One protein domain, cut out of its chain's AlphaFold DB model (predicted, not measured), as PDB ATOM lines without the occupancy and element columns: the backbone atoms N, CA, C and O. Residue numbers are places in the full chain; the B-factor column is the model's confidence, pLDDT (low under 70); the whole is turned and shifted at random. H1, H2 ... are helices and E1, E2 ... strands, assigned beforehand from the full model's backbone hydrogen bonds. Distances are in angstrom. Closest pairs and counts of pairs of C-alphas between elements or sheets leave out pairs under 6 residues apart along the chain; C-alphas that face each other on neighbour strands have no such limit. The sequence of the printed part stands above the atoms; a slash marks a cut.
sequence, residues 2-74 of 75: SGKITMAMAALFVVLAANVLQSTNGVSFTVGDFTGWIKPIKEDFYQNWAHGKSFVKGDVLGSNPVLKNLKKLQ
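What this domain is: This is residues 2 to 74 of the 75 residues of an uncharacterized protein of Gossypium barbadense (UniProt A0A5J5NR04). A short pair of parallel strands, E1 and E2, lies side by side in a small body made largely of loops, and the chain makes a wide loop through the short helix H2 between the two strands. From this body the long helix H1 sticks out as a straight arm, with residues 2 to 22 standing free, and residues 68 to 74, of which 68 to 72 belong to H3, stick out elsewhere. The printed part has 73 residues with three named helices and two named strands, in the order H1, E1, H2, E2, H3; the sheet has the order E1, E2 and is parallel, and the class is mostly helix. The whole is extended, with a radius of gyration of the C-alphas of 21.9 A, and it spans 72 by 35 by 13 A, the arm making the length.

Where its parts are: Strand E1 is residues 28 to 30, 6.7 A from first to last C-alpha, with C-alpha 28 at (16.613, 4.245, 49.335). Strand E2 is residues 60 to 62, 6.0 A long. Helix H2 is residues 45 to 50, 8.8 A long. Helix H1 is residues 2 to 20, 27.8 A long, from C-alpha 2 at (34.113, -39.844, 39.375) to C-alpha 20 at (25.788, -14.382, 46.706). Helix H3 is residues 65 to 72, 11.2 A long, and its C-alpha 72 is at (28.265, 18.129, 36.665).

How they stand to each other: E1 and E2 are parallel neighbours, with 29 degrees between their directions. Their C-alphas 29 and 61 face each other at 5.1 A. N 29 and O 60 are within hydrogen-bond range at 2.9 A, as are N 62 and O 29 at 2.9 A. E1, H2 and E2 form a strand-helix-strand unit, two parallel neighbour strands with a helix between them in the chain, and its crossover is right-handed. H2 is apart from H1 and from H3. H1 is also apart from E2 and from H3, and H3 is apart from E1. In H1, H2 and H3 every O i to N i+4 pair is within hydrogen-bond range.

The domain as a whole: The C-alphas of Ser 2 and Ile 41, the two farthest apart, are 71.7 A from each other. Without the stretches that stand free, the body has 45 residues and spans 37 by 24 by 12 A. The printed part has no cut. The link from E1 to H2, residues 31 to 44, is long; those from H1 to E1 and from H2 to E2 are short, and that from E2 to H3 is tight. The mean pLDDT of the printed part is 74.2, and residues 2 to 5, 18 to 26 and 63 to 74 are under 70.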
ATOM      1  N   SER A   2      33.815 -41.245  39.754       58.19
ATOM      2  CA  SER A   2      34.113 -39.844  39.375       58.19
ATOM      3  C   SER A   2      32.882 -38.931  39.162       58.19
ATOM      4  O   SER A   2      32.780 -37.881  39.786       58.19
ATOM      5  N   GLY A   3      31.871 -39.351  38.386       62.75
ATOM      6  CA  GLY A   3      30.760 -38.457  37.998       62.75
ATOM      7  C   GLY A   3      29.846 -37.974  39.136       62.75
ATOM      8  O   GLY A   3      29.307 -36.873  39.072       62.75
ATOM      9  N   LYS A   4      29.705 -38.758  40.214       58.25
ATOM     10  CA  LYS A   4      28.882 -38.385  41.382       58.25
ATOM     11  C   LYS A   4      29.519 -37.250  42.192       58.25
ATOM     12  O   LYS A   4      28.811 -36.391  42.703       58.25
ATOM     13  N   ILE A   5      30.854 -37.232  42.262       69.31
ATOM     14  CA  ILE A   5      31.624 -36.192  42.955       69.31
ATOM     15  C   ILE A   5      31.599 -34.897  42.133       69.31
ATOM     16  O   ILE A   5      31.394 -33.822  42.690       69.31
ATOM     17  N   THR A   6      31.711 -34.994  40.804       79.00
ATOM     18  CA  THR A   6      31.607 -33.836  39.899       79.00
ATOM     19  C   THR A   6      30.233 -33.168  39.969       79.00
ATOM     20  O   THR A   6      30.155 -31.943  40.038       79.00
ATOM     21  N   MET A   7      29.147 -33.948  40.013       77.62
ATOM     22  CA  MET A   7      27.799 -33.390  40.159       77.62
ATOM     23  C   MET A   7      27.561 -32.765  41.534       77.62
ATOM     24  O   MET A   7      26.954 -31.698  41.612       77.62
ATOM     25  N   ALA A   8      28.078 -33.375  42.602       80.81
ATOM     26  CA  ALA A   8      28.002 -32.790  43.939       80.81
ATOM     27  C   ALA A   8      28.747 -31.447  44.014       80.81
ATOM     28  O   ALA A   8      28.221 -30.486  44.565       80.81
ATOM     29  N   MET A   9      29.933 -31.355  43.404       79.19
ATOM     30  CA  MET A   9      30.706 -30.113  43.347       79.19
ATOM     31  C   MET A   9      29.976 -29.027  42.545       79.19
ATOM     32  O   MET A   9      29.869 -27.894  43.003       79.19
ATOM     33  N   ALA A  10      29.414 -29.377  41.383       81.25
ATOM     34  CA  ALA A  10      28.625 -28.449  40.575       81.25
ATOM     35  C   ALA A  10      27.389 -27.933  41.335       81.25
ATOM     36  O   ALA A  10      27.127 -26.731  41.335       81.25
ATOM     37  N   ALA A  11      26.673 -28.811  42.043       81.88
ATOM     38  CA  ALA A  11      25.548 -28.418  42.889       81.88
ATOM     39  C   ALA A  11      25.985 -27.478  44.024       81.88
ATOM     40  O   ALA A  11      25.313 -26.483  44.287       81.88
ATOM     41  N   LEU A  12      27.138 -27.740  44.649       81.94
ATOM     42  CA  LEU A  12      27.689 -26.882  45.699       81.94
ATOM     43  C   LEU A  12      28.007 -25.473  45.175       81.94
ATOM     44  O   LEU A  12      27.658 -24.484  45.816       81.94
ATOM     45  N   PHE A  13      28.618 -25.375  43.990       80.44
ATOM     46  CA  PHE A  13      28.923 -24.096  43.344       80.44
ATOM     47  C   PHE A  13      27.662 -23.306  42.979       80.44
ATOM     48  O   PHE A  13      27.623 -22.094  43.191       80.44
ATOM     49  N   VAL A  14      26.619 -23.975  42.481       81.50
ATOM     50  CA  VAL A  14      25.328 -23.335  42.172       81.50
ATOM     51  C   VAL A  14      24.656 -22.809  43.444       81.50
ATOM     52  O   VAL A  14      24.165 -21.681  43.453       81.50
ATOM     53  N   VAL A  15      24.683 -23.576  44.537       81.25
ATOM     54  CA  VAL A  15      24.142 -23.142  45.834       81.25
ATOM     55  C   VAL A  15      24.941 -21.967  46.404       81.25
ATOM     56  O   VAL A  15      24.343 -21.009  46.895       81.25
ATOM     57  N   LEU A  16      26.275 -21.979  46.306       76.12
ATOM     58  CA  LEU A  16      27.101 -20.838  46.721       76.12
ATOM     59  C   LEU A  16      26.774 -19.583  45.900       76.12
ATOM     60  O   LEU A  16      26.545 -18.525  46.481       76.12
ATOM     61  N   ALA A  17      26.683 -19.696  44.573       72.00
ATOM     62  CA  ALA A  17      26.360 -18.571  43.693       72.00
ATOM     63  C   ALA A  17      24.951 -18.000  43.947       72.00
ATOM     64  O   ALA A  17      24.769 -16.783  43.925       72.00
ATOM     65  N   ALA A  18      23.969 -18.854  44.253       67.62
ATOM     66  CA  ALA A  18      22.617 -18.421  44.604       67.62
ATOM     67  C   ALA A  18      22.575 -17.611  45.913       67.62
ATOM     68  O   ALA A  18      21.805 -16.660  46.029       67.62
ATOM     69  N   ASN A  19      23.436 -17.937  46.883       68.12
ATOM     70  CA  ASN A  19      23.532 -17.194  48.142       68.12
ATOM     71  C   ASN A  19      24.267 -15.848  48.008       68.12
ATOM     72  O   ASN A  19      24.025 -14.948  48.808       68.12
ATOM     73  N   VAL A  20      25.119 -15.671  46.992       66.38
ATOM     74  CA  VAL A  20      25.788 -14.382  46.706       66.38
ATOM     75  C   VAL A  20      24.793 -13.326  46.197       66.38
ATOM     76  O   VAL A  20      25.025 -12.130  46.351       66.38
ATOM     77  N   LEU A  21      23.650 -13.752  45.648       57.03
ATOM     78  CA  LEU A  21      22.581 -12.884  45.140       57.03
ATOM     79  C   LEU A  21      21.553 -12.469  46.202       57.03
ATOM     80  O   LEU A  21      20.511 -11.922  45.835       57.03
ATOM     81  N   GLN A  22      21.816 -12.698  47.497       58.78
ATOM     82  CA  GLN A  22      20.988 -12.156  48.577       58.78
ATOM     83  C   GLN A  22      21.038 -10.623  48.526       58.78
ATOM     84  O   GLN A  22      21.886  -9.960  49.120       58.78
ATOM     85  N   SER A  23      20.127 -10.062  47.742       57.09
ATOM     86  CA  SER A  23      19.902  -8.638  47.605       57.09
ATOM     87  C   SER A  23      19.393  -8.158  48.953       57.09
ATOM     88  O   SER A  23      18.318  -8.542  49.409       57.09
ATOM     89  N   THR A  24      20.197  -7.335  49.621       57.59
ATOM     90  CA  THR A  24      19.694  -6.533  50.730       57.59
ATOM     91  C   THR A  24      18.572  -5.671  50.160       57.59
ATOM     92  O   THR A  24      18.820  -4.807  49.320       57.59
ATOM     93  N   ASN A  25      17.328  -5.944  50.556       57.56
ATOM     94  CA  ASN A  25      16.171  -5.118  50.214       57.56
ATOM     95  C   ASN A  25      16.250  -3.820  51.029       57.56
ATOM     96  O   ASN A  25      15.463  -3.594  51.940       57.56
ATOM     97  N   GLY A  26      17.277  -3.021  50.752       58.97
ATOM     98  CA  GLY A  26      17.476  -1.710  51.337       58.97
ATOM     99  C   GLY A  26      16.586  -0.701  50.640       58.97
ATOM    100  O   GLY A  26      16.637  -0.556  49.414       58.97
ATOM    101  N   VAL A  27      15.786   0.018  51.412       73.50
ATOM    102  CA  VAL A  27      15.023   1.153  50.910       73.50
ATOM    103  C   VAL A  27      15.980   2.331  50.726       73.50
ATOM    104  O   VAL A  27      16.835   2.621  51.566       73.50
ATOM    105  N   SER A  28      15.864   3.014  49.587       75.38
ATOM    106  CA  SER A  28      16.613   4.245  49.335       75.38
ATOM    107  C   SER A  28      15.811   5.443  49.831       75.38
ATOM    108  O   SER A  28      14.741   5.735  49.295       75.38
ATOM    109  N   PHE A  29      16.338   6.158  50.822       79.75
ATOM    110  CA  PHE A  29      15.736   7.388  51.332       79.75
ATOM    111  C   PHE A  29      16.517   8.605  50.841       79.75
ATOM    112  O   PHE A  29      17.735   8.692  51.015       79.75
ATOM    113  N   THR A  30      15.813   9.578  50.261       84.50
ATOM    114  CA  THR A  30      16.403  10.873  49.905       84.50
ATOM    115  C   THR A  30      16.401  11.779  51.128       84.50
ATOM    116  O   THR A  30      15.343  12.113  51.662       84.50
ATOM    117  N   VAL A  31      17.587  12.187  51.576       83.62
ATOM    118  CA  VAL A  31      17.726  13.069  52.740       83.62
ATOM    119  C   VAL A  31      17.152  14.446  52.438       83.62
ATOM    120  O   VAL A  31      17.521  15.055  51.434       83.62
ATOM    121  N   GLY A  32      16.252  14.926  53.302       82.12
ATOM    122  CA  GLY A  32      15.538  16.189  53.106       82.12
ATOM    123  C   GLY A  32      14.517  16.150  51.962       82.12
ATOM    124  O   GLY A  32      14.118  17.209  51.487       82.12
ATOM    125  N   ASP A  33      14.135  14.958  51.489       82.81
ATOM    126  CA  ASP A  33      13.190  14.722  50.392       82.81
ATOM    127  C   ASP A  33      13.471  15.640  49.177       82.81
ATOM    128  O   ASP A  33      14.534  15.545  48.559       82.81
ATOM    129  N   PHE A  34      12.559  16.554  48.831       78.19
ATOM    130  CA  PHE A  34      12.737  17.485  47.706       78.19
ATOM    131  C   PHE A  34      13.786  18.573  47.965       78.19
ATOM    132  O   PHE A  34      14.420  19.058  47.026       78.19
ATOM    133  N   THR A  35      13.983  18.956  49.225       79.06
ATOM    134  CA  THR A  35      14.943  19.988  49.635       79.06
ATOM    135  C   THR A  35      16.385  19.488  49.530       79.06
ATOM    136  O   THR A  35      17.292  20.254  49.206       79.06
ATOM    137  N   GLY A  36      16.603  18.188  49.739       77.06
ATOM    138  CA  GLY A  36      17.924  17.576  49.677       77.06
ATOM    139  C   GLY A  36      18.788  17.828  50.920       77.06
ATOM    140  O   GLY A  36      18.348  18.373  51.932       77.06
ATOM    141  N   TRP A  37      20.062  17.435  50.824       81.69
ATOM    142  CA  TRP A  37      21.051  17.621  51.887       81.69
ATOM    143  C   TRP A  37      21.651  19.031  51.817       81.69
ATOM    144  O   TRP A  37      22.643  19.263  51.120       81.69
ATOM    145  N   ILE A  38      21.045  19.977  52.535       80.19
ATOM    146  CA  ILE A  38      21.472  21.383  52.598       80.19
ATOM    147  C   ILE A  38      21.792  21.810  54.035       80.19
ATOM    148  O   ILE A  38      21.436  21.123  54.991       80.19
ATOM    149  N   LYS A  39      22.458  22.959  54.212       80.56
ATOM    150  CA  LYS A  39      22.541  23.584  55.537       80.56
ATOM    151  C   LYS A  39      21.133  24.079  55.907       80.56
ATOM    152  O   LYS A  39      20.610  24.933  55.190       80.56
ATOM    153  N   PRO A  40      20.511  23.542  56.964       75.44
ATOM    154  CA  PRO A  40      19.148  23.897  57.303       75.44
ATOM    155  C   PRO A  40      19.119  25.273  57.979       75.44
ATOM    156  O   PRO A  40      20.041  25.647  58.700       75.44
ATOM    157  N   ILE A  41      18.058  26.035  57.712       81.50
ATOM    158  CA  ILE A  41      17.813  27.349  58.332       81.50
ATOM    159  C   ILE A  41      17.221  27.171  59.739       81.50
ATOM    160  O   ILE A  41      17.424  28.011  60.610       81.50
ATOM    161  N   LYS A  42      16.503  26.063  59.957       84.75
ATOM    162  CA  LYS A  42      15.913  25.672  61.239       84.75
ATOM    163  C   LYS A  42      16.562  24.385  61.745       84.75
ATOM    164  O   LYS A  42      16.808  23.479  60.952       84.75
ATOM    165  N   GLU A  43      16.816  24.292  63.047       86.19
ATOM    166  CA  GLU A  43      17.482  23.125  63.650       86.19
ATOM    167  C   GLU A  43      16.649  21.835  63.565       86.19
ATOM    168  O   GLU A  43      17.207  20.745  63.450       86.19
ATOM    169  N   ASP A  44      15.322  21.955  63.535       89.38
ATOM    170  CA  ASP A  44      14.368  20.842  63.510       89.38
ATOM    171  C   ASP A  44      14.201  20.191  62.126       89.38
ATOM    172  O   ASP A  44      13.566  19.144  62.002       89.38
ATOM    173  N   PHE A  45      14.791  20.760  61.070       87.25
ATOM    174  CA  PHE A  45      14.569  20.321  59.690       87.25
ATOM    175  C   PHE A  45      14.830  18.819  59.480       87.25
ATOM    176  O   PHE A  45      13.996  18.104  58.922       87.25
ATOM    177  N   TYR A  46      15.972  18.316  59.958       85.31
ATOM    178  CA  TYR A  46      16.322  16.902  59.806       85.31
ATOM    179  C   TYR A  46      15.592  15.990  60.793       85.31
ATOM    180  O   TYR A  46      15.367  14.824  60.476       85.31
ATOM    181  N   GLN A  47      15.179  16.514  61.951       87.50
ATOM    182  CA  GLN A  47      14.340  15.777  62.900       87.50
ATOM    183  C   GLN A  47      12.942  15.555  62.324       87.50
ATOM    184  O   GLN A  47      12.467  14.422  62.319       87.50
ATOM    185  N   ASN A  48      12.330  16.591  61.746       88.75
ATOM    186  CA  ASN A  48      11.050  16.473  61.053       88.75
ATOM    187  C   ASN A  48      11.141  15.557  59.833       88.75
ATOM    188  O   ASN A  48      10.235  14.763  59.606       88.75
ATOM    189  N   TRP A  49      12.232  15.627  59.064       89.12
ATOM    190  CA  TRP A  49      12.428  14.712  57.939       89.12
ATOM    191  C   TRP A  49      12.547  13.253  58.400       89.12
ATOM    192  O   TRP A  49      11.957  12.371  57.783       89.12
ATOM    193  N   ALA A  50      13.276  12.974  59.480       89.06
ATOM    194  CA  ALA A  50      13.409  11.616  60.006       89.06
ATOM    195  C   ALA A  50      12.141  11.119  60.730       89.06
ATOM    196  O   ALA A  50      11.992   9.916  60.954       89.06
ATOM    197  N   HIS A  51      11.226  12.018  61.096       91.19
ATOM    198  CA  HIS A  51      10.031  11.682  61.856       91.19
ATOM    199  C   HIS A  51       9.126  10.711  61.081       91.19
ATOM    200  O   HIS A  51       8.702  10.979  59.959       91.19
ATOM    201  N   GLY A  52       8.826   9.560  61.690       85.44
ATOM    202  CA  GLY A  52       8.008   8.508  61.076       85.44
ATOM    203  C   GLY A  52       8.734   7.633  60.047       85.44
ATOM    204  O   GLY A  52       8.101   6.747  59.474       85.44
ATOM    205  N   LYS A  53      10.041   7.830  59.813       86.19
ATOM    206  CA  LYS A  53      10.857   6.931  58.982       86.19
ATOM    207  C   LYS A  53      11.550   5.897  59.874       86.19
ATOM    208  O   LYS A  53      12.147   6.237  60.892       86.19
ATOM    209  N   SER A  54      11.475   4.624  59.494       85.12
ATOM    210  CA  SER A  54      12.205   3.537  60.154       85.12
ATOM    211  C   SER A  54      13.381   3.133  59.280       85.12
ATOM    212  O   SER A  54      13.181   2.712  58.147       85.12
ATOM    213  N   PHE A  55      14.595   3.273  59.810       83.50
ATOM    214  CA  PHE A  55      15.819   2.879  59.119       83.50
ATOM    215  C   PHE A  55      16.208   1.473  59.556       83.50
ATOM    216  O   PHE A  55      16.468   1.234  60.739       83.50
ATOM    217  N   VAL A  56      16.245   0.543  58.607       82.56
ATOM    218  CA  VAL A  56      16.697  -0.828  58.834       82.56
ATOM    219  C   VAL A  56      18.082  -1.038  58.231       82.56
ATOM    220  O   VAL A  56      18.531  -0.328  57.329       82.56
ATOM    221  N   LYS A  57      18.815  -2.016  58.766       75.44
ATOM    222  CA  LYS A  57      20.157  -2.337  58.274       75.44
ATOM    223  C   LYS A  57      20.064  -2.771  56.808       75.44
ATOM    224  O   LYS A  57      19.402  -3.758  56.510       75.44
ATOM    225  N   GLY A  58      20.761  -2.054  55.930       75.44
ATOM    226  CA  GLY A  58      20.709  -2.266  54.482       75.44
ATOM    227  C   GLY A  58      20.136  -1.078  53.711       75.44
ATOM    228  O   GLY A  58      20.390  -0.978  52.513       75.44
ATOM    229  N   ASP A  59      19.439  -0.160  54.385       79.50
ATOM    230  CA  ASP A  59      18.914   1.060  53.772       79.50
ATOM    231  C   ASP A  59      20.025   2.042  53.392       79.50
ATOM    232  O   ASP A  59      21.073   2.133  54.044       79.50
ATOM    233  N   VAL A  60      19.778   2.816  52.334       78.38
ATOM    234  CA  VAL A  60      20.734   3.793  51.805       78.38
ATOM    235  C   VAL A  60      20.164   5.199  51.941       78.38
ATOM    236  O   VAL A  60      19.104   5.512  51.399       78.38
ATOM    237  N   LEU A  61      20.906   6.071  52.625       82.44
ATOM    238  CA  LEU A  61      20.608   7.501  52.710       82.44
ATOM    239  C   LEU A  61      21.325   8.240  51.577       82.44
ATOM    240  O   LEU A  61      22.541   8.436  51.601       82.44
ATOM    241  N   GLY A  62      20.566   8.617  50.554       76.94
ATOM    242  CA  GLY A  62      21.070   9.275  49.355       76.94
ATOM    243  C   GLY A  62      20.939  10.796  49.404       76.94
ATOM    244  O   GLY A  62      19.971  11.350  49.926       76.94
ATOM    245  N   SER A  63      21.899  11.486  48.783       67.50
ATOM    246  CA  SER A  63      21.733  12.893  48.404       67.50
ATOM    247  C   SER A  63      20.898  13.003  47.123       67.50
ATOM    248  O   SER A  63      21.046  12.185  46.213       67.50
ATOM    249  N   ASN A  64      20.031  14.019  47.054       64.19
ATOM    250  CA  ASN A  64      19.099  14.239  45.943       64.19
ATOM    251  C   ASN A  64      19.809  14.174  44.563       64.19
ATOM    252  O   ASN A  64      20.759  14.935  44.334       64.19
ATOM    253  N   PRO A  65      19.362  13.314  43.620       60.53
ATOM    254  CA  PRO A  65      19.957  13.198  42.285       60.53
ATOM    255  C   PRO A  65      19.909  14.497  41.465       60.53
ATOM    256  O   PRO A  65      20.801  14.722  40.646       60.53
ATOM    257  N   VAL A  66      18.952  15.397  41.720       56.97
ATOM    258  CA  VAL A  66      18.869  16.700  41.027       56.97
ATOM    259  C   VAL A  66      20.124  17.552  41.278       56.97
ATOM    260  O   VAL A  66      20.658  18.165  40.352       56.97
ATOM    261  N   LEU A  67      20.685  17.507  42.493       57.53
ATOM    262  CA  LEU A  67      21.914  18.231  42.842       57.53
ATOM    263  C   LEU A  67      23.171  17.613  42.206       57.53
ATOM    264  O   LEU A  67      24.157  18.320  41.987       57.53
ATOM    265  N   LYS A  68      23.161  16.311  41.877       58.75
ATOM    266  CA  LYS A  68      24.284  15.662  41.174       58.75
ATOM    267  C   LYS A  68      24.422  16.168  39.740       58.75
ATOM    268  O   LYS A  68      25.547  16.369  39.286       58.75
ATOM    269  N   ASN A  69      23.304  16.397  39.050       55.47
ATOM    270  CA  ASN A  69      23.318  16.919  37.682       55.47
ATOM    271  C   ASN A  69      23.788  18.382  37.648       55.47
ATOM    272  O   ASN A  69      24.641  18.726  36.836       55.47
ATOM    273  N   LEU A  70      23.346  19.207  38.604       53.69
ATOM    274  CA  LEU A  70      23.807  20.595  38.750       53.69
ATOM    275  C   LEU A  70      25.317  20.710  39.018       53.69
ATOM    276  O   LEU A  70      25.968  21.579  38.449       53.69
ATOM    277  N   LYS A  71      25.912  19.808  39.813       58.09
ATOM    278  CA  LYS A  71      27.372  19.804  40.034       58.09
ATOM    279  C   LYS A  71      28.183  19.348  38.816       58.09
ATOM    280  O   LYS A  71      29.339  19.736  38.698       58.09
ATOM    281  N   LYS A  72      27.610  18.529  37.926       58.06
ATOM    282  CA  LYS A  72      28.265  18.129  36.665       58.06
ATOM    283  C   LYS A  72      28.262  19.241  35.616       58.06
ATOM    284  O   LYS A  72      29.175  19.285  34.813       58.06
ATOM    285  N   LEU A  73      27.272  20.132  35.644       54.16
ATOM    286  CA  LEU A  73      27.164  21.300  34.758       54.16
ATOM    287  C   LEU A  73      28.034  22.495  35.194       54.16
ATOM    288  O   LEU A  73      28.013  23.540  34.552       54.16
ATOM    289  N   GLN A  74      28.765  22.368  36.302       55.59
ATOM    290  CA  GLN A  74      29.664  23.394  36.847       55.59
ATOM    291  C   GLN A  74      31.134  22.928  36.846       55.59
ATOM    292  O   GLN A  74      31.952  23.476  37.583       55.59
TER     293      GLN A  74